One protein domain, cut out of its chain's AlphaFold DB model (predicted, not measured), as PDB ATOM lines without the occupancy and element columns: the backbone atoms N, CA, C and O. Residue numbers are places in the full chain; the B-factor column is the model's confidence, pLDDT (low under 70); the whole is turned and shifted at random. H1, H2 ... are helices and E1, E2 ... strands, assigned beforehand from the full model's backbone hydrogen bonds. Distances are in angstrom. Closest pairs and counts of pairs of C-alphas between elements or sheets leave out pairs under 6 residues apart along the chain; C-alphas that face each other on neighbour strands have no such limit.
ATOM      1  N   ASP A  31      42.495  65.143 277.703       71.25
ATOM      2  CA  ASP A  31      42.051  65.393 276.336       71.25
ATOM      3  C   ASP A  31      40.574  65.794 276.341       71.25
ATOM      4  O   ASP A  31      39.726  65.067 276.859       71.25
ATOM      5  N   PHE A  32      40.264  66.931 275.717       66.06
ATOM      6  CA  PHE A  32      38.891  67.359 275.455       66.06
ATOM      7  C   PHE A  32      38.516  67.028 274.008       66.06
ATOM      8  O   PHE A  32      38.955  67.708 273.074       66.06
ATOM      9  N   ASP A  33      37.710  65.987 273.815       69.88
ATOM     10  CA  ASP A  33      37.103  65.652 272.527       69.88
ATOM     11  C   ASP A  33      35.736  66.347 272.399       69.88
ATOM     12  O   ASP A  33      35.016  66.527 273.376       69.88
ATOM     13  N   GLY A  34      35.379  66.827 271.209       58.34
ATOM     14  CA  GLY A  34      34.106  67.545 271.011       58.34
ATOM     15  C   GLY A  34      34.020  68.964 271.611       58.34
ATOM     16  O   GLY A  34      33.005  69.638 271.440       58.34
ATOM     17  N   ALA A  35      35.086  69.507 272.222       59.28
ATOM     18  CA  ALA A  35      35.091  70.876 272.779       59.28
ATOM     19  C   ALA A  35      34.718  71.967 271.750       59.28
ATOM     20  O   ALA A  35      34.103  72.983 272.083       59.28
ATOM     21  N   GLY A  36      35.058  71.749 270.475       56.12
ATOM     22  CA  GLY A  36      34.673  72.640 269.378       56.12
ATOM     23  C   GLY A  36      33.174  72.628 269.068       56.12
ATOM     24  O   GLY A  36      32.621  73.669 268.703       56.12
ATOM     25  N   ASP A  37      32.514  71.483 269.237       59.88
ATOM     26  CA  ASP A  37      31.069  71.349 269.065       59.88
ATOM     27  C   ASP A  37      30.340  71.949 270.274       59.88
ATOM     28  O   ASP A  37      29.408  72.732 270.087       59.88
ATOM     29  N   LEU A  38      30.844  71.746 271.499       59.47
ATOM     30  CA  LEU A  38      30.333  72.404 272.709       59.47
ATOM     31  C   LEU A  38      30.392  73.933 272.616       59.47
ATOM     32  O   LEU A  38      29.421  74.624 272.927       59.47
ATOM     33  N   ALA A  39      31.513  74.483 272.141       57.75
ATOM     34  CA  ALA A  39      31.643  75.921 271.920       57.75
ATOM     35  C   ALA A  39      30.604  76.434 270.910       57.75
ATOM     36  O   ALA A  39      30.091  77.547 271.042       57.75
ATOM     37  N   LYS A  40      30.259  75.623 269.905       58.47
ATOM     38  CA  LYS A  40      29.249  75.952 268.900       58.47
ATOM     39  C   LYS A  40      27.826  75.871 269.466       58.47
ATOM     40  O   LYS A  40      27.064  76.804 269.237       58.47
ATOM     41  N   PHE A  41      27.507  74.854 270.263       59.38
ATOM     42  CA  PHE A  41      26.240  74.749 270.995       59.38
ATOM     43  C   PHE A  41      26.037  75.921 271.962       59.38
ATOM     44  O   PHE A  41      25.003  76.587 271.954       59.38
ATOM     45  N   ALA A  42      27.073  76.269 272.726       54.25
ATOM     46  CA  ALA A  42      27.039  77.430 273.601       54.25
ATOM     47  C   ALA A  42      26.839  78.740 272.823       54.25
ATOM     48  O   ALA A  42      26.200  79.661 273.332       54.25
ATOM     49  N   ILE A  43      27.371  78.852 271.600       53.50
ATOM     50  CA  ILE A  43      27.124  79.993 270.706       53.50
ATOM     51  C   ILE A  43      25.685  79.993 270.171       53.50
ATOM     52  O   ILE A  43      25.120  81.078 270.062       53.50
ATOM     53  N   ASP A  44      25.090  78.840 269.869       53.12
ATOM     54  CA  ASP A  44      23.703  78.743 269.389       53.12
ATOM     55  C   ASP A  44      22.684  79.043 270.518       53.12
ATOM     56  O   ASP A  44      21.685  79.723 270.277       53.12
ATOM     57  N   LEU A  45      23.013  78.733 271.782       52.19
ATOM     58  CA  LEU A  45      22.269  79.157 272.986       52.19
ATOM     59  C   LEU A  45      22.209  80.683 273.209       52.19
ATOM     60  O   LEU A  45      21.415  81.174 274.013       52.19
ATOM     61  N   LYS A  46      23.064  81.454 272.532       46.62
ATOM     62  CA  LYS A  46      23.214  82.907 272.713       46.62
ATOM     63  C   LYS A  46      22.027  83.723 272.199       46.62
ATOM     64  O   LYS A  46      21.800  84.833 272.680       46.62
ATOM     65  N   ASP A  47      21.297  83.207 271.214       49.06
ATOM     66  CA  ASP A  47      20.116  83.886 270.665       49.06
ATOM     67  C   ASP A  47      18.837  83.566 271.468       49.06
ATOM     68  O   ASP A  47      17.758  84.086 271.169       49.06
ATOM     69  N   GLN A  54      16.929  87.035 280.568       53.06
ATOM     70  CA  GLN A  54      18.289  86.682 280.962       53.06
ATOM     71  C   GLN A  54      18.923  85.780 279.897       53.06
ATOM     72  O   GLN A  54      18.256  84.943 279.288       53.06
ATOM     73  N   GLU A  55      20.218  85.984 279.646       55.25
ATOM     74  CA  GLU A  55      20.978  85.175 278.689       55.25
ATOM     75  C   GLU A  55      21.142  83.755 279.250       55.25
ATOM     76  O   GLU A  55      21.826  83.554 280.258       55.25
ATOM     77  N   ILE A  56      20.524  82.773 278.585       53.12
ATOM     78  CA  ILE A  56      20.562  81.349 278.966       53.12
ATOM     79  C   ILE A  56      22.017  80.831 279.002       53.12
ATOM     80  O   ILE A  56      22.377  80.000 279.834       53.12
ATOM     81  N   GLN A  57      22.890  81.426 278.188       55.28
ATOM     82  CA  GLN A  57      24.306  81.090 278.044       55.28
ATOM     83  C   GLN A  57      25.142  81.203 279.334       55.28
ATOM     84  O   GLN A  57      25.937  80.313 279.630       55.28
ATOM     85  N   ALA A  58      24.981  82.274 280.121       49.41
ATOM     86  CA  ALA A  58      25.783  82.474 281.336       49.41
ATOM     87  C   ALA A  58      25.433  81.454 282.433       49.41
ATOM     88  O   ALA A  58      26.284  81.067 283.234       49.41
ATOM     89  N   ARG A  59      24.174  81.004 282.449       55.16
ATOM     90  CA  ARG A  59      23.699  79.959 283.358       55.16
ATOM     91  C   ARG A  59      24.184  78.594 282.910       55.16
ATOM     92  O   ARG A  59      24.827  77.926 283.704       55.16
ATOM     93  N   PHE A  60      23.988  78.259 281.635       54.59
ATOM     94  CA  PHE A  60      24.454  77.003 281.051       54.59
ATOM     95  C   PHE A  60      25.954  76.770 281.294       54.59
ATOM     96  O   PHE A  60      26.331  75.719 281.797       54.59
ATOM     97  N   GLY A  61      26.805  77.773 281.044       55.12
ATOM     98  CA  GLY A  61      28.248  77.651 281.289       55.12
ATOM     99  C   GLY A  61      28.624  77.488 282.768       55.12
ATOM    100  O   GLY A  61      29.550  76.748 283.085       55.12
ATOM    101  N   THR A  62      27.894  78.134 283.686       57.56
ATOM    102  CA  THR A  62      28.131  77.991 285.137       57.56
ATOM    103  C   THR A  62      27.713  76.606 285.630       57.56
ATOM    104  O   THR A  62      28.436  75.987 286.408       57.56
ATOM    105  N   SER A  63      26.568  76.115 285.156       58.56
ATOM    106  CA  SER A  63      26.040  74.791 285.483       58.56
ATOM    107  C   SER A  63      26.944  73.683 284.955       58.56
ATOM    108  O   SER A  63      27.351  72.820 285.721       58.56
ATOM    109  N   LEU A  64      27.347  73.766 283.682       60.09
ATOM    110  CA  LEU A  64      28.265  72.812 283.062       60.09
ATOM    111  C   LEU A  64      29.603  72.749 283.812       60.09
ATOM    112  O   LEU A  64      30.085  71.660 284.108       60.09
ATOM    113  N   LYS A  65      30.170  73.909 284.183       60.28
ATOM    114  CA  LYS A  65      31.401  73.978 284.984       60.28
ATOM    115  C   LYS A  65      31.238  73.283 286.336       60.28
ATOM    116  O   LYS A  65      32.040  72.419 286.666       60.28
ATOM    117  N   GLY A  66      30.214  73.655 287.107       63.38
ATOM    118  CA  GLY A  66      30.003  73.105 288.448       63.38
ATOM    119  C   GLY A  66      29.759  71.596 288.424       63.38
ATOM    120  O   GLY A  66      30.344  70.858 289.213       63.38
ATOM    121  N   THR A  67      28.957  71.124 287.470       63.91
ATOM    122  CA  THR A  67      28.705  69.696 287.275       63.91
ATOM    123  C   THR A  67      29.974  68.945 286.874       63.91
ATOM    124  O   THR A  67      30.243  67.875 287.416       63.91
ATOM    125  N   PHE A  68      30.793  69.516 285.990       64.38
ATOM    126  CA  PHE A  68      32.061  68.919 285.585       64.38
ATOM    127  C   PHE A  68      33.079  68.857 286.736       64.38
ATOM    128  O   PHE A  68      33.662  67.804 286.983       64.38
ATOM    129  N   GLU A  69      33.266  69.948 287.485       66.19
ATOM    130  CA  GLU A  69      34.165  69.983 288.649       66.19
ATOM    131  C   GLU A  69      33.784  68.916 289.681       66.19
ATOM    132  O   GLU A  69      34.649  68.215 290.213       66.19
ATOM    133  N   LYS A  70      32.480  68.744 289.924       69.38
ATOM    134  CA  LYS A  70      31.962  67.710 290.821       69.38
ATOM    135  C   LYS A  70      32.148  66.297 290.251       69.38
ATOM    136  O   LYS A  70      32.620  65.425 290.971       69.38
ATOM    137  N   ALA A  71      31.863  66.062 288.970       64.06
ATOM    138  CA  ALA A  71      32.072  64.768 288.304       64.06
ATOM    139  C   ALA A  71      33.545  64.313 288.333       64.06
ATOM    140  O   ALA A  71      33.863  63.156 288.639       64.06
ATOM    141  N   VAL A  72      34.462  65.242 288.072       66.75
ATOM    142  CA  VAL A  72      35.902  65.006 288.174       66.75
ATOM    143  C   VAL A  72      36.307  64.763 289.630       66.75
ATOM    144  O   VAL A  72      37.013  63.794 289.912       66.75
ATOM    145  N   GLY A  73      35.811  65.576 290.569       68.12
ATOM    146  CA  GLY A  73      36.041  65.403 292.005       68.12
ATOM    147  C   GLY A  73      35.587  64.038 292.536       68.12
ATOM    148  O   GLY A  73      36.345  63.381 293.252       68.12
ATOM    149  N   TYR A  74      34.401  63.571 292.130       69.12
ATOM    150  CA  TYR A  74      33.891  62.229 292.442       69.12
ATOM    151  C   TYR A  74      34.869  61.154 291.989       69.12
ATOM    152  O   TYR A  74      35.223  60.248 292.739       69.12
ATOM    153  N   SER A  75      35.347  61.274 290.755       66.12
ATOM    154  CA  SER A  75      36.209  60.269 290.155       66.12
ATOM    155  C   SER A  75      37.572  60.189 290.845       66.12
ATOM    156  O   SER A  75      38.060  59.089 291.099       66.12
ATOM    157  N   PHE A  76      38.159  61.326 291.234       69.44
ATOM    158  CA  PHE A  76      39.377  61.342 292.050       69.44
ATOM    159  C   PHE A  76      39.175  60.633 293.397       69.44
ATOM    160  O   PHE A  76      39.983  59.773 293.758       69.44
ATOM    161  N   LYS A  77      38.080  60.932 294.110       71.75
ATOM    162  CA  LYS A  77      37.754  60.264 295.380       71.75
ATOM    163  C   LYS A  77      37.504  58.764 295.190       71.75
ATOM    164  O   LYS A  77      38.009  57.954 295.957       71.75
ATOM    165  N   ALA A  78      36.800  58.357 294.134       67.06
ATOM    166  CA  ALA A  78      36.540  56.946 293.844       67.06
ATOM    167  C   ALA A  78      37.833  56.144 293.608       67.06
ATOM    168  O   ALA A  78      37.922  54.973 293.981       67.06
ATOM    169  N   ILE A  79      38.850  56.778 293.023       68.38
ATOM    170  CA  ILE A  79      40.172  56.182 292.802       68.38
ATOM    171  C   ILE A  79      40.958  56.088 294.106       68.38
ATOM    172  O   ILE A  79      41.596  55.067 294.370       68.38
ATOM    173  N   GLU A  80      40.902  57.130 294.937       74.19
ATOM    174  CA  GLU A  80      41.497  57.102 296.271       74.19
ATOM    175  C   GLU A  80      40.897  55.974 297.122       74.19
ATOM    176  O   GLU A  80      41.652  55.205 297.725       74.19
ATOM    177  N   LEU A  81      39.573  55.798 297.071       77.69
ATOM    178  CA  LEU A  81      38.858  54.711 297.739       77.69
ATOM    179  C   LEU A  81      39.396  53.339 297.321       77.69
ATOM    180  O   LEU A  81      39.737  52.511 298.167       77.69
ATOM    181  N   ASP A  82      39.514  53.094 296.017       74.56
ATOM    182  CA  ASP A  82      40.002  51.816 295.492       74.56
ATOM    183  C   ASP A  82      41.463  51.554 295.903       74.56
ATOM    184  O   ASP A  82      41.809  50.479 296.406       74.56
ATOM    185  N   GLY A  83      42.316  52.578 295.803       73.81
ATOM    186  CA  GLY A  83      43.711  52.506 296.233       73.81
ATOM    187  C   GLY A  83      43.871  52.250 297.735       73.81
ATOM    188  O   GLY A  83      44.798  51.545 298.148       73.81
ATOM    189  N   MET A  84      42.983  52.795 298.568       78.19
ATOM    190  CA  MET A  84      42.974  52.550 300.012       78.19
ATOM    191  C   MET A  84      42.451  51.156 300.361       78.19
ATOM    192  O   MET A  84      43.077  50.488 301.189       78.19
ATOM    193  N   ARG A  85      41.398  50.668 299.689       80.94
ATOM    194  CA  ARG A  85      40.891  49.292 299.852       80.94
ATOM    195  C   ARG A  85      41.989  48.277 299.584       80.94
ATOM    196  O   ARG A  85      42.242  47.406 300.411       80.94
ATOM    197  N   ARG A  86      42.730  48.465 298.494       81.62
ATOM    198  CA  ARG A  86      43.850  47.593 298.135       81.62
ATOM    199  C   ARG A  86      44.959  47.581 299.188       81.62
ATOM    200  O   ARG A  86      45.429  46.519 299.583       81.62
ATOM    201  N   LYS A  87      45.352  48.754 299.697       81.12
ATOM    202  CA  LYS A  87      46.343  48.857 300.786       81.12
ATOM    203  C   LYS A  87      45.854  48.193 302.073       81.12
ATOM    204  O   LYS A  87      46.664  47.619 302.799       81.12
ATOM    205  N   MET A  88      44.557  48.280 302.362       86.81
ATOM    206  CA  MET A  88      43.951  47.637 303.527       86.81
ATOM    207  C   MET A  88      43.993  46.111 303.391       86.81
ATOM    208  O   MET A  88      44.414  45.422 304.322       86.81
ATOM    209  N   GLU A  89      43.644  45.582 302.217       85.00
ATOM    210  CA  GLU A  89      43.752  44.154 301.905       85.00
ATOM    211  C   GLU A  89      45.200  43.661 302.019       85.00
ATOM    212  O   GLU A  89      45.462  42.694 302.737       85.00
ATOM    213  N   GLU A  90      46.165  44.377 301.432       86.00
ATOM    214  CA  GLU A  90      47.594  44.069 301.564       86.00
ATOM    215  C   GLU A  90      48.065  44.106 303.028       86.00
ATOM    216  O   GLU A  90      48.867  43.268 303.455       86.00
ATOM    217  N   ALA A  91      47.585  45.059 303.832       86.06
ATOM    218  CA  ALA A  91      47.906  45.134 305.254       86.06
ATOM    219  C   ALA A  91      47.368  43.912 306.018       86.06
ATOM    220  O   ALA A  91      48.110  43.323 306.813       86.06
ATOM    221  N   ARG A  92      46.128  43.481 305.732       89.19
ATOM    222  CA  ARG A  92      45.526  42.264 306.307       89.19
ATOM    223  C   ARG A  92      46.288  41.007 305.893       89.19
ATOM    224  O   ARG A  92      46.599  40.177 306.748       89.19
ATOM    225  N   GLU A  93      46.655  40.876 304.619       90.50
ATOM    226  CA  GLU A  93      47.441  39.740 304.117       90.50
ATOM    227  C   GLU A  93      48.827  39.654 304.767       90.50
ATOM    228  O   GLU A  93      49.303  38.565 305.101       90.50
ATOM    229  N   ASN A  94      49.455  40.804 305.021       92.00
ATOM    230  CA  ASN A  94      50.739  40.895 305.713       92.00
ATOM    231  C   ASN A  94      50.625  40.772 307.246       92.00
ATOM    232  O   ASN A  94      51.641  40.828 307.946       92.00
ATOM    233  N   GLY A  95      49.414  40.588 307.783       92.19
ATOM    234  CA  GLY A  95      49.146  40.450 309.216       92.19
ATOM    235  C   GLY A  95      49.317  41.742 310.020       92.19
ATOM    236  O   GLY A  95      49.462  41.684 311.243       92.19
ATOM    237  N   ASN A  96      49.330  42.898 309.355       93.38
ATOM    238  CA  ASN A  96      49.407  44.211 309.982       93.38
ATOM    239  C   ASN A  96      47.997  44.748 310.271       93.38
ATOM    240  O   ASN A  96      47.513  45.654 309.594       93.38
ATOM    241  N   ASN A  97      47.337  44.154 311.267       90.81
ATOM    242  CA  ASN A  97      45.944  44.468 311.596       90.81
ATOM    243  C   ASN A  97      45.756  45.919 312.063       90.81
ATOM    244  O   ASN A  97      44.779  46.536 311.675       90.81
ATOM    245  N   ASP A  98      46.713  46.492 312.803       92.44
ATOM    246  CA  ASP A  98      46.615  47.886 313.265       92.44
ATOM    247  C   ASP A  98      46.550  48.873 312.081       92.44
ATOM    248  O   ASP A  98      45.801  49.843 312.116       92.44
ATOM    249  N   LEU A  99      47.317  48.612 311.014       88.00
ATOM    250  CA  LEU A  99      47.266  49.411 309.786       88.00
ATOM    251  C   LEU A  99      45.993  49.137 308.980       88.00
ATOM    252  O   LEU A  99      45.467  50.050 308.356       88.00
ATOM    253  N   ALA A 100      45.523  47.888 308.958       86.62
ATOM    254  CA  ALA A 100      44.283  47.544 308.277       86.62
ATOM    255  C   ALA A 100      43.079  48.252 308.909       86.62
ATOM    256  O   ALA A 100      42.290  48.828 308.172       86.62
ATOM    257  N   ASP A 101      42.990  48.264 310.238       90.44
ATOM    258  CA  ASP A 101      41.911  48.925 310.973       90.44
ATOM    259  C   ASP A 101      41.962  50.455 310.753       90.44
ATOM    260  O   ASP A 101      40.941  51.073 310.477       90.44
ATOM    261  N   GLU A 102      43.156  51.073 310.755       90.75
ATOM    262  CA  GLU A 102      43.304  52.507 310.432       90.75
ATOM    263  C   GLU A 102      42.883  52.842 308.988       90.75
ATOM    264  O   GLU A 102      42.385  53.933 308.711       90.75
ATOM    265  N   LEU A 103      43.141  51.935 308.041       84.81
ATOM    266  CA  LEU A 103      42.738  52.115 306.647       84.81
ATOM    267  C   LEU A 103      41.239  51.878 306.447       84.81
ATOM    268  O   LEU A 103      40.668  52.519 305.575       84.81
ATOM    269  N   GLU A 104      40.623  50.997 307.236       88.81
ATOM    270  CA  GLU A 104      39.177  50.751 307.248       88.81
ATOM    271  C   GLU A 104      38.410  51.987 307.723       88.81
ATOM    272  O   GLU A 104      37.550  52.459 306.991       88.81
ATOM    273  N   ASP A 105      38.818  52.606 308.836       87.62
ATOM    274  CA  ASP A 105      38.190  53.847 309.320       87.62
ATOM    275  C   ASP A 105      38.234  54.968 308.261       87.62
ATOM    276  O   ASP A 105      37.253  55.671 308.032       87.62
ATOM    277  N   LYS A 106      39.370  55.127 307.570       84.25
ATOM    278  CA  LYS A 106      39.507  56.145 306.515       84.25
ATOM    279  C   LYS A 106      38.730  55.812 305.246       84.25
ATOM    280  O   LYS A 106      38.451  56.715 304.469       84.25
ATOM    281  N   LEU A 107      38.474  54.532 304.986       84.25
ATOM    282  CA  LEU A 107      37.662  54.116 303.849       84.25
ATOM    283  C   LEU A 107      36.203  54.453 304.083       84.25
ATOM    284  O   LEU A 107      35.585  54.982 303.170       84.25
ATOM    285  N   ASP A 108      35.704  54.219 305.295       85.81
ATOM    286  CA  ASP A 108      34.350  54.612 305.685       85.81
ATOM    287  C   ASP A 108      34.171  56.135 305.540       85.81
ATOM    288  O   ASP A 108      33.248  56.577 304.861       85.81
ATOM    289  N   ASP A 109      35.119  56.934 306.056       86.38
ATOM    290  CA  ASP A 109      35.096  58.399 305.893       86.38
ATOM    291  C   ASP A 109      35.046  58.815 304.407       86.38
ATOM    292  O   ASP A 109      34.378  59.781 304.049       86.38
ATOM    293  N   LEU A 110      35.765  58.101 303.533       79.38
ATOM    294  CA  LEU A 110      35.860  58.429 302.110       79.38
ATOM    295  C   LEU A 110      34.642  57.947 301.299       79.38
ATOM    296  O   LEU A 110      34.347  58.514 300.246       79.38
ATOM    297  N   GLU A 111      33.947  56.908 301.775       83.50
ATOM    298  CA  GLU A 111      32.651  56.463 301.249       83.50
ATOM    299  C   GLU A 111      31.552  57.475 301.570       83.50
ATOM    300  O   GLU A 111      30.827  57.865 300.654       83.50
ATOM    301  N   ASP A 112      31.494  57.963 302.811       85.69
ATOM    302  CA  ASP A 112      30.569  59.028 303.218       85.69
ATOM    303  C   ASP A 112      30.802  60.294 302.368       85.69
ATOM    304  O   ASP A 112      29.882  60.861 301.785       85.69
ATOM    305  N   ASP A 113      32.068  60.679 302.192       79.25
ATOM    306  CA  ASP A 113      32.498  61.817 301.373       79.25
ATOM    307  C   ASP A 113      32.148  61.698 299.875       79.25
ATOM    308  O   ASP A 113      32.148  62.708 299.158       79.25
ATOM    309  N   LEU A 114      31.975  60.471 299.372       77.19
ATOM    310  CA  LEU A 114      31.532  60.175 298.007       77.19
ATOM    311  C   LEU A 114      30.009  60.235 297.906       77.19
ATOM    312  O   LEU A 114      29.502  60.756 296.914       77.19
ATOM    313  N   GLU A 115      29.304  59.725 298.915       81.06
ATOM    314  CA  GLU A 115      27.844  59.771 299.000       81.06
ATOM    315  C   GLU A 115      27.350  61.222 299.115       81.06
ATOM    316  O   GLU A 115      26.472  61.625 298.353       81.06
ATOM    317  N   ASP A 116      27.999  62.043 299.948       80.62
ATOM    318  CA  ASP A 116      27.733  63.484 300.059       80.62
ATOM    319  C   ASP A 116      27.927  64.201 298.714       80.62
ATOM    320  O   ASP A 116      27.145  65.071 298.334       80.62
ATOM    321  N   LEU A 117      28.967  63.832 297.961       72.94
ATOM    322  CA  LEU A 117      29.269  64.464 296.678       72.94
ATOM    323  C   LEU A 117      28.284  64.037 295.581       72.94
ATOM    324  O   LEU A 117      27.933  64.844 294.721       72.94
ATOM    325  N   GLU A 118      27.817  62.788 295.622       72.25
ATOM    326  CA  GLU A 118      26.732  62.288 294.775       72.25
ATOM    327  C   GLU A 118      25.408  63.002 295.103       72.25
ATOM    328  O   GLU A 118      24.708  63.444 294.189       72.25
ATOM    329  N   GLU A 119      25.090  63.205 296.384       75.25
ATOM    330  CA  GLU A 119      23.913  63.972 296.806       75.25
ATOM    331  C   GLU A 119      24.013  65.446 296.390       75.25
ATOM    332  O   GLU A 119      23.065  65.969 295.809       75.25
ATOM    333  N   ASP A 120      25.163  66.096 296.575       72.94
ATOM    334  CA  ASP A 120      25.416  67.482 296.153       72.94
ATOM    335  C   ASP A 120      25.301  67.672 294.634       72.94
ATOM    336  O   ASP A 120      24.919  68.744 294.153       72.94
ATOM    337  N   ILE A 121      25.672  66.659 293.855       67.19
ATOM    338  CA  ILE A 121      25.469  66.623 292.404       67.19
ATOM    339  C   ILE A 121      23.969  66.541 292.083       67.19
ATOM    340  O   ILE A 121      23.464  67.288 291.242       67.19
ATOM    341  N   LEU A 122      23.246  65.651 292.767       67.12
ATOM    342  CA  LEU A 122      21.807  65.448 292.585       67.12
ATOM    343  C   LEU A 122      20.964  66.628 293.099       67.12
ATOM    344  O   LEU A 122      19.856  66.863 292.613       67.12
ATOM    345  N   ASP A 123      21.449  67.373 294.085       67.56
ATOM    346  CA  ASP A 123      20.780  68.556 294.616       67.56
ATOM    347  C   ASP A 123      21.049  69.797 293.769       67.56
ATOM    348  O   ASP A 123      20.129  70.597 293.572       67.56
ATOM    349  N   ASP A 124      22.238  69.931 293.177       61.94
ATOM    350  CA  ASP A 124      22.444  70.899 292.100       61.94
ATOM    351  C   ASP A 124      21.493  70.609 290.933       61.94
ATOM    352  O   ASP A 124      20.854  71.542 290.448       61.94
ATOM    353  N   TYR A 125      21.285  69.334 290.569       59.44
ATOM    354  CA  TYR A 125      20.261  68.921 289.594       59.44
ATOM    355  C   TYR A 125      18.860  69.449 289.944       59.44
ATOM    356  O   TYR A 125      18.194  70.041 289.099       59.44
ATOM    357  N   LYS A 126      18.412  69.314 291.199       56.78
ATOM    358  CA  LYS A 126      17.075  69.791 291.616       56.78
ATOM    359  C   LYS A 126      16.957  71.314 291.687       56.78
ATOM    360  O   LYS A 126      15.838  71.830 291.658       56.78
ATOM    361  N   ASN A 127      18.075  72.016 291.864       57.47
ATOM    362  CA  ASN A 127      18.124  73.470 292.026       57.47
ATOM    363  C   ASN A 127      18.500  74.213 290.736       57.47
ATOM    364  O   ASN A 127      18.495  75.450 290.723       57.47
ATOM    365  N   LEU A 128      18.808  73.485 289.661       55.47
ATOM    366  CA  LEU A 128      18.965  74.045 288.330       55.47
ATOM    367  C   LEU A 128      17.623  74.589 287.814       55.47
ATOM    368  O   LEU A 128      16.543  74.113 288.154       55.47
ATOM    369  N   ASP A 129      17.720  75.704 287.092       54.94
ATOM    370  CA  ASP A 129      16.609  76.555 286.649       54.94
ATOM    371  C   ASP A 129      15.535  75.763 285.876       54.94
ATOM    372  O   ASP A 129      15.842  74.774 285.224       54.94
ATOM    373  N   GLU A 130      14.291  76.250 285.839       54.84
ATOM    374  CA  GLU A 130      13.114  75.584 285.225       54.84
ATOM    375  C   GLU A 130      13.226  75.302 283.705       54.84
ATOM    376  O   GLU A 130      12.311  74.756 283.090       54.84
ATOM    377  N   ASN A 131      14.352  75.693 283.109       51.16
ATOM    378  CA  ASN A 131      14.628  75.801 281.682       51.16
ATOM    379  C   ASN A 131      15.789  74.905 281.199       51.16
ATOM    380  O   ASN A 131      16.125  74.938 280.015       51.16
ATOM    381  N   VAL A 132      16.434  74.160 282.102       55.09
ATOM    382  CA  VAL A 132      17.503  73.199 281.791       55.09
ATOM    383  C   VAL A 132      17.210  71.924 282.568       55.09
ATOM    384  O   VAL A 132      17.110  71.972 283.790       55.09
ATOM    385  N   ASP A 133      17.045  70.812 281.862       59.16
ATOM    386  CA  ASP A 133      16.952  69.483 282.463       59.16
ATOM    387  C   ASP A 133      18.340  68.847 282.373       59.16
ATOM    388  O   ASP A 133      18.989  68.936 281.335       59.16
ATOM    389  N   ILE A 134      18.840  68.262 283.454       58.44
ATOM    390  CA  ILE A 134      20.093  67.497 283.423       58.44
ATOM    391  C   ILE A 134      19.718  66.065 283.779       58.44
ATOM    392  O   ILE A 134      19.233  65.844 284.882       58.44
ATOM    393  N   GLU A 135      19.887  65.082 282.893       60.12
ATOM    394  CA  GLU A 135      19.596  63.703 283.297       60.12
ATOM    395  C   GLU A 135      20.519  63.278 284.457       60.12
ATOM    396  O   GLU A 135      21.625  63.805 284.612       60.12
ATOM    397  N   PRO A 136      20.083  62.328 285.307       57.88
ATOM    398  CA  PRO A 136      20.895  61.858 286.418       57.88
ATOM    399  C   PRO A 136      22.279  61.429 285.941       57.88
ATOM    400  O   PRO A 136      22.388  60.618 285.021       57.88
ATOM    401  N   ILE A 137      23.315  61.931 286.616       65.06
ATOM    402  CA  ILE A 137      24.696  61.580 286.295       65.06
ATOM    403  C   ILE A 137      24.861  60.063 286.397       65.06
ATOM    404  O   ILE A 137      24.648  59.473 287.460       65.06
ATOM    405  N   LYS A 138      25.255  59.421 285.295       71.69
ATOM    406  CA  LYS A 138      25.543  57.984 285.288       71.69
ATOM    407  C   LYS A 138      27.019  57.809 285.600       71.69
ATOM    408  O   LYS A 138      27.880  58.115 284.782       71.69
ATOM    409  N   MET A 139      27.307  57.303 286.794       71.62
ATOM    410  CA  MET A 139      28.670  57.001 287.228       71.62
ATOM    411  C   MET A 139      28.913  55.498 287.157       71.62
ATOM    412  O   MET A 139      28.153  54.709 287.726       71.62
ATOM    413  N   GLN A 140      29.979  55.082 286.480       78.25
ATOM    414  CA  GLN A 140      30.348  53.674 286.370       78.25
ATOM    415  C   GLN A 140      31.815  53.462 286.729       78.25
ATOM    416  O   GLN A 140      32.708  54.174 286.281       78.25
ATOM    417  N   ARG A 141      32.057  52.436 287.548       80.00
ATOM    418  CA  ARG A 141      33.391  51.948 287.906       80.00
ATOM    419  C   ARG A 141      33.644  50.648 287.159       80.00
ATOM    420  O   ARG A 141      32.916  49.673 287.340       80.00
ATOM    421  N   ASN A 142      34.676  50.642 286.331       82.75
ATOM    422  CA  ASN A 142      35.028  49.524 285.472       82.75
ATOM    423  C   ASN A 142      36.283  48.828 286.003       82.75
ATOM    424  O   ASN A 142      37.328  49.449 286.200       82.75
ATOM    425  N   TYR A 143      36.166  47.516 286.199       80.94
ATOM    426  CA  TYR A 143      37.217  46.668 286.749       80.94
ATOM    427  C   TYR A 143      37.711  45.666 285.705       80.94
ATOM    428  O   TYR A 143      36.920  45.141 284.914       80.94
ATOM    429  N   ASP A 144      39.009  45.372 285.707       83.31
ATOM    430  CA  ASP A 144      39.562  44.293 284.894       83.31
ATOM    431  C   ASP A 144      39.237  42.901 285.470       83.31
ATOM    432  O   ASP A 144      38.613  42.737 286.521       83.31
ATOM    433  N   SER A 145      39.670  41.854 284.764       83.06
ATOM    434  CA  SER A 145      39.465  40.465 285.192       83.06
ATOM    435  C   SER A 145      40.203  40.079 286.478       83.06
ATOM    436  O   SER A 145      39.933  39.009 287.023       83.06
ATOM    437  N   GLU A 146      41.156  40.896 286.922       81.06
ATOM    438  CA  GLU A 146      41.914  40.709 288.160       81.06
ATOM    439  C   GLU A 146      41.306  41.500 289.330       81.06
ATOM    440  O   GLU A 146      41.748  41.338 290.464       81.06
ATOM    441  N   GLY A 147      40.250  42.286 289.078       76.31
ATOM    442  CA  GLY A 147      39.568  43.104 290.078       76.31
ATOM    443  C   GLY A 147      40.188  44.487 290.270       76.31
ATOM    444  O   GLY A 147      39.861  45.154 291.243       76.31
ATOM    445  N   ASN A 148      41.068  44.930 289.369       76.69
ATOM    446  CA  ASN A 148      41.664  46.263 289.427       76.69
ATOM    447  C   ASN A 148      40.728  47.286 288.796       76.69
ATOM    448  O   ASN A 148      40.252  47.055 287.683       76.69
ATOM    449  N   LEU A 149      40.515  48.429 289.449       76.75
ATOM    450  CA  LEU A 149      39.849  49.561 288.816       76.75
ATOM    451  C   LEU A 149      40.717  50.064 287.654       76.75
ATOM    452  O   LEU A 149      41.866  50.462 287.850       76.75
ATOM    453  N   VAL A 150      40.171  50.020 286.440       83.81
ATOM    454  CA  VAL A 150      40.867  50.432 285.209       83.81
ATOM    455  C   VAL A 150      40.276  51.688 284.599       83.81
ATOM    456  O   VAL A 150      40.935  52.358 283.808       83.81
ATOM    457  N   ASN A 151      39.030  52.006 284.941       82.88
ATOM    458  CA  ASN A 151      38.320  53.110 284.328       82.88
ATOM    459  C   ASN A 151      37.154  53.571 285.213       82.88
ATOM    460  O   ASN A 151      36.462  52.752 285.822       82.88
ATOM    461  N   VAL A 152      36.952  54.883 285.287       75.06
ATOM    462  CA  VAL A 152      35.753  55.507 285.852       75.06
ATOM    463  C   VAL A 152      35.129  56.351 284.753       75.06
ATOM    464  O   VAL A 152      35.808  57.221 284.215       75.06
ATOM    465  N   SER A 153      33.866  56.101 284.422       78.75
ATOM    466  CA  SER A 153      33.117  56.932 283.484       78.75
ATOM    467  C   SER A 153      32.009  57.690 284.203       78.75
ATOM    468  O   SER A 153      31.356  57.165 285.110       78.75
ATOM    469  N   VAL A 154      31.830  58.945 283.813       72.94
ATOM    470  CA  VAL A 154      30.797  59.838 284.316       72.94
ATOM    471  C   VAL A 154      30.106  60.478 283.123       72.94
ATOM    472  O   VAL A 154      30.724  61.245 282.396       72.94
ATOM    473  N   GLU A 155      28.838  60.157 282.926       76.06
ATOM    474  CA  GLU A 155      28.011  60.669 281.831       76.06
ATOM    475  C   GLU A 155      26.981  61.650 282.391       76.06
ATOM    476  O   GLU A 155      26.344  61.382 283.416       76.06
ATOM    477  N   VAL A 156      26.849  62.797 281.732       69.88
ATOM    478  CA  VAL A 156      25.955  63.890 282.106       69.88
ATOM    479  C   VAL A 156      25.222  64.363 280.862       69.88
ATOM    480  O   VAL A 156      25.821  65.011 280.008       69.88
ATOM    481  N   ASP A 157      23.921  64.112 280.791       70.44
ATOM    482  CA  ASP A 157      23.083  64.650 279.720       70.44
ATOM    483  C   ASP A 157      22.472  65.973 280.167       70.44
ATOM    484  O   ASP A 157      21.911  66.069 281.254       70.44
ATOM    485  N   ILE A 158      22.562  67.007 279.340       67.06
ATOM    486  CA  ILE A 158      22.033  68.341 279.618       67.06
ATOM    487  C   ILE A 158      21.092  68.724 278.487       67.06
ATOM    488  O   ILE A 158      21.539  69.058 277.397       67.06
ATOM    489  N   GLU A 159      19.792  68.736 278.742       68.00
ATOM    490  CA  GLU A 159      18.764  69.179 277.807       68.00
ATOM    491  C   GLU A 159      18.337  70.626 278.090       68.00
ATOM    492  O   GLU A 159      17.967  71.015 279.198       68.00
ATOM    493  N   ASN A 160      18.313  71.452 277.049       61.88
ATOM    494  CA  ASN A 160      17.627  72.732 277.081       61.88
ATOM    495  C   ASN A 160      16.132  72.517 276.819       61.88
ATOM    496  O   ASN A 160      15.697  72.314 275.685       61.88
ATOM    497  N   THR A 161      15.315  72.664 277.858       62.34
ATOM    498  CA  THR A 161      13.871  72.399 277.773       62.34
ATOM    499  C   THR A 161      13.103  73.420 276.926       62.34
ATOM    500  O   THR A 161      11.951  73.177 276.558       62.34
ATOM    501  N   ASN A 162      13.719  74.552 276.554       57.06
ATOM    502  CA  ASN A 162      13.085  75.564 275.701       57.06
ATOM    503  C   ASN A 162      13.120  75.223 274.210       57.06
ATOM    504  O   ASN A 162      12.231  75.643 273.465       57.06
ATOM    505  N   ASN A 163      14.155  74.518 273.752       59.25
ATOM    506  CA  ASN A 163      14.343  74.195 272.336       59.25
ATOM    507  C   ASN A 163      14.538  72.693 272.065       59.25
ATOM    508  O   ASN A 163      14.485  72.299 270.899       59.25
ATOM    509  N   GLY A 164      14.659  71.873 273.115       64.38
ATOM    510  CA  GLY A 164      14.853  70.425 273.042       64.38
ATOM    511  C   GLY A 164      16.232  70.022 272.528       64.38
ATOM    512  O   GLY A 164      16.386  68.902 272.046       64.38
ATOM    513  N   GLU A 165      17.206  70.936 272.534       63.59
ATOM    514  CA  GLU A 165      18.589  70.604 272.199       63.59
ATOM    515  C   GLU A 165      19.300  70.072 273.447       63.59
ATOM    516  O   GLU A 165      19.157  70.646 274.526       63.59
ATOM    517  N   SER A 166      20.077  69.001 273.295       68.94
ATOM    518  CA  SER A 166      20.791  68.344 274.388       68.94
ATOM    519  C   SER A 166      22.297  68.326 274.150       68.94
ATOM    520  O   SER A 166      22.742  68.330 273.008       68.94
ATOM    521  N   VAL A 167      23.065  68.291 275.233       67.88
ATOM    522  CA  VAL A 167      24.500  68.015 275.235       67.88
ATOM    523  C   VAL A 167      24.745  66.854 276.171       67.88
ATOM    524  O   VAL A 167      24.458  66.962 277.358       67.88
ATOM    525  N   GLU A 168      25.310  65.779 275.653       73.44
ATOM    526  CA  GLU A 168      25.851  64.697 276.459       73.44
ATOM    527  C   GLU A 168      27.330  64.989 276.716       73.44
ATOM    528  O   GLU A 168      28.110  65.227 275.793       73.44
ATOM    529  N   MET A 169      27.717  65.032 277.985       73.56
ATOM    530  CA  MET A 169      29.102  65.140 278.416       73.56
ATOM    531  C   MET A 169      29.529  63.816 279.030       73.56
ATOM    532  O   MET A 169      29.014  63.413 280.070       73.56
ATOM    533  N   GLU A 170      30.535  63.185 278.440       76.69
ATOM    534  CA  GLU A 170      31.134  61.964 278.963       76.69
ATOM    535  C   GLU A 170      32.542  62.272 279.472       76.69
ATOM    536  O   GLU A 170      33.409  62.722 278.732       76.69
ATOM    537  N   THR A 171      32.792  62.036 280.754       73.25
ATOM    538  CA  THR A 171      34.131  62.084 281.340       73.25
ATOM    539  C   THR A 171      34.602  60.668 281.601       73.25
ATOM    540  O   THR A 171      34.007  59.941 282.388       73.25
ATOM    541  N   GLU A 172      35.701  60.281 280.971       79.12
ATOM    542  CA  GLU A 172      36.315  58.973 281.114       79.12
ATOM    543  C   GLU A 172      37.707  59.112 281.737       79.12
ATOM    544  O   GLU A 172      38.626  59.694 281.162       79.12
ATOM    545  N   ILE A 173      37.889  58.538 282.921       74.88
ATOM    546  CA  ILE A 173      39.145  58.574 283.663       74.88
ATOM    547  C   ILE A 173      39.764  57.187 283.638       74.88
ATOM    548  O   ILE A 173      39.300  56.251 284.288       74.88
ATOM    549  N   ASN A 174      40.839  57.066 282.873       79.06
ATOM    550  CA  ASN A 174      41.586  55.840 282.675       79.06
ATOM    551  C   ASN A 174      42.663  55.687 283.745       79.06
ATOM    552  O   ASN A 174      43.453  56.603 284.003       79.06
ATOM    553  N   ILE A 175      42.742  54.499 284.329       73.50
ATOM    554  CA  ILE A 175      43.605  54.189 285.468       73.50
ATOM    555  C   ILE A 175      44.595  53.108 285.053       73.50
ATOM    556  O   ILE A 175      44.212  52.049 284.561       73.50
ATOM    557  N   ASP A 176      45.878  53.372 285.281       73.75
ATOM    558  CA  ASP A 176      46.962  52.416 285.074       73.75
ATOM    559  C   ASP A 176      47.745  52.259 286.380       73.75
ATOM    560  O   ASP A 176      48.185  53.234 286.992       73.75
ATOM    561  N   ASN A 177      47.895  51.016 286.839       70.25
ATOM    562  CA  ASN A 177      48.568  50.667 288.095       70.25
ATOM    563  C   ASN A 177      48.066  51.452 289.328       70.25
ATOM    564  O   ASN A 177      48.855  51.818 290.200       70.25
ATOM    565  N   GLY A 178      46.757  51.716 289.407       63.78
ATOM    566  CA  GLY A 178      46.145  52.449 290.523       63.78
ATOM    567  C   GLY A 178      46.438  53.954 290.525       63.78
ATOM    568  O   GLY A 178      46.244  54.614 291.542       63.78
ATOM    569  N   GLN A 179      46.927  54.495 289.408       65.19
ATOM    570  CA  GLN A 179      47.106  55.925 289.192       65.19
ATOM    571  C   GLN A 179      46.304  56.366 287.976       65.19
ATOM    572  O   GLN A 179      46.152  55.614 287.014       65.19
ATOM    573  N   ILE A 180      45.814  57.603 287.998       67.19
ATOM    574  CA  ILE A 180      45.173  58.180 286.820       67.19
ATOM    575  C   ILE A 180      46.229  58.325 285.730       67.19
ATOM    576  O   ILE A 180      47.247  58.989 285.913       67.19
ATOM    577  N   SER A 181      45.972  57.673 284.604       73.69
ATOM    578  CA  SER A 181      46.823  57.721 283.420       73.69
ATOM    579  C   SER A 181      46.341  58.768 282.427       73.69
ATOM    580  O   SER A 181      47.164  59.449 281.820       73.69
ATOM    581  N   LYS A 182      45.020  58.912 282.279       75.00
ATOM    582  CA  LYS A 182      44.417  59.831 281.317       75.00
ATOM    583  C   LYS A 182      43.001  60.217 281.724       75.00
ATOM    584  O   LYS A 182      42.250  59.357 282.177       75.00
ATOM    585  N   VAL A 183      42.628  61.467 281.492       68.31
ATOM    586  CA  VAL A 183      41.241  61.946 281.543       68.31
ATOM    587  C   VAL A 183      40.809  62.300 280.123       68.31
ATOM    588  O   VAL A 183      41.451  63.117 279.473       68.31
ATOM    589  N   ASN A 184      39.748  61.684 279.618       74.00
ATOM    590  CA  ASN A 184      39.081  62.104 278.391       74.00
ATOM    591  C   ASN A 184      37.773  62.787 278.777       74.00
ATOM    592  O   ASN A 184      37.051  62.289 279.635       74.00
ATOM    593  N   VAL A 185      37.459  63.900 278.134       69.56
ATOM    594  CA  VAL A 185      36.172  64.576 278.284       69.56
ATOM    595  C   VAL A 185      35.596  64.755 276.891       69.56
ATOM    596  O   VAL A 185      36.165  65.489 276.089       69.56
ATOM    597  N   GLY A 186      34.522  64.038 276.593       68.62
ATOM    598  CA  GLY A 186      33.780  64.095 275.344       68.62
ATOM    599  C   GLY A 186      32.513  64.931 275.486       68.62
ATOM    600  O   GLY A 186      31.873  64.916 276.536       68.62
ATOM    601  N   PHE A 187      32.145  65.631 274.415       68.88
ATOM    602  CA  PHE A 187      30.850  66.295 274.280       68.88
ATOM    603  C   PHE A 187      30.166  65.828 272.989       68.88
ATOM    604  O   PHE A 187      30.762  65.960 271.917       68.88
ATOM    605  N   ASP A 188      28.937  65.320 273.086       69.31
ATOM    606  CA  ASP A 188      28.063  64.979 271.953       69.31
ATOM    607  C   ASP A 188      26.810  65.875 271.963       69.31
ATOM    608  O   ASP A 188      26.297  66.219 273.030       69.31
ATOM    609  N   ILE A 189      26.367  66.334 270.785       62.59
ATOM    610  CA  ILE A 189      25.327  67.374 270.592       62.59
ATOM    611  C   ILE A 189      24.348  66.979 269.487       62.59
ATOM    612  O   ILE A 189      24.807  66.721 268.346       62.59
TER     613      ILE A 189
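What this domain is: This is residues 31 to 47 and 54 to 189 of the 189 residues of an uncharacterized protein of Alphaproteobacteria bacterium (UniProt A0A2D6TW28). A twisted sheet of six strands has the long helix H2 packed along it over E4 and E5, and H2 folds back into H3 as a long helical hairpin, whose closed end at residues 94 to 96 reaches beyond the sheet. H3 lies beside H2 and only grazes the sheet, while the short H1 lies over E5 and E6 near the first residues of H2. The printed part has 153 residues, with three named helices and six named strands, along the chain first E1, then the helices H1, H2 and H3, then the strands E2 to E6; the class is mixed, helices and strands, and the branched sheet has the neighbour pairs E1 and E6, parallel, and E2 and E4, E3 and E4, E4 and E5, and E5 and E6, antiparallel. The whole is a loose rod, with a radius of gyration of the C-alphas of 18.5 A and spans of 65 by 28 by 20 A.

Where its parts are: Find C-alpha 149 at (39.849, 49.561, 288.816), where E4, residues 149 to 160, begins its 34.2 A. Around it look for E5, residues 165 to 176, 36.1 A; E6, residues 179 to 188, 27.2 A; E3, residues 138 to 143; and the three-residue strands E2, 132 to 134, and E1, 31 to 33. From C-alpha 56 at (20.562, 81.349, 278.966), H2 runs 55.6 A to residue 93. H3, residues 97 to 127, runs 44.7 A and ends at (18.124, 73.470, 292.026). H1 holds residues 35 to 47.

How they stand to each other: E3 to E6 form a meander, each strand the antiparallel neighbour of the one before. Beside E4, look for E2 and E3 on one side and E5 on the other: N 133 and O 159 are 2.8 A apart, N 140 and O 153 2.8 A, N 154 and O 171 2.8 A. E6 pairs with E5 at N 170 and O 186, 2.9 A, and with E1 at N 33 and O 185, 2.8 A. H2 is on the sheet at a height of 8.9 A, with the C-alphas of Ser 75 and Val 152 closest to E4, 6.4 A apart. H2 and H3 touch, opposite ways at a shallow tilt of 16 degrees; the closest C-alphas, of Met 88 and Ala 100, are 4.8 A apart. H1 touches H2 with residues 42 to 46 alone; the closest C-alphas, of Lys 46 and Gln 57, are 5.7 A apart. Every O i to N i+4 pair is within hydrogen-bond range in H2, against 7 of 9 in H1 and 26 of 27 in H3.

The domain as a whole: The C-alphas of Asp 47 and Gly 95, the two farthest apart, are 64.9 A apart. Residues 48 to 53 are not printed, and C-alphas 47 and 54 are 10.8 A apart across that cut. Of the links that are printed whole, each is tight. The mean pLDDT of the printed part is 70.5; 78 residues are under 70, among them 32 to 47, 54 to 76 and 121 to 137.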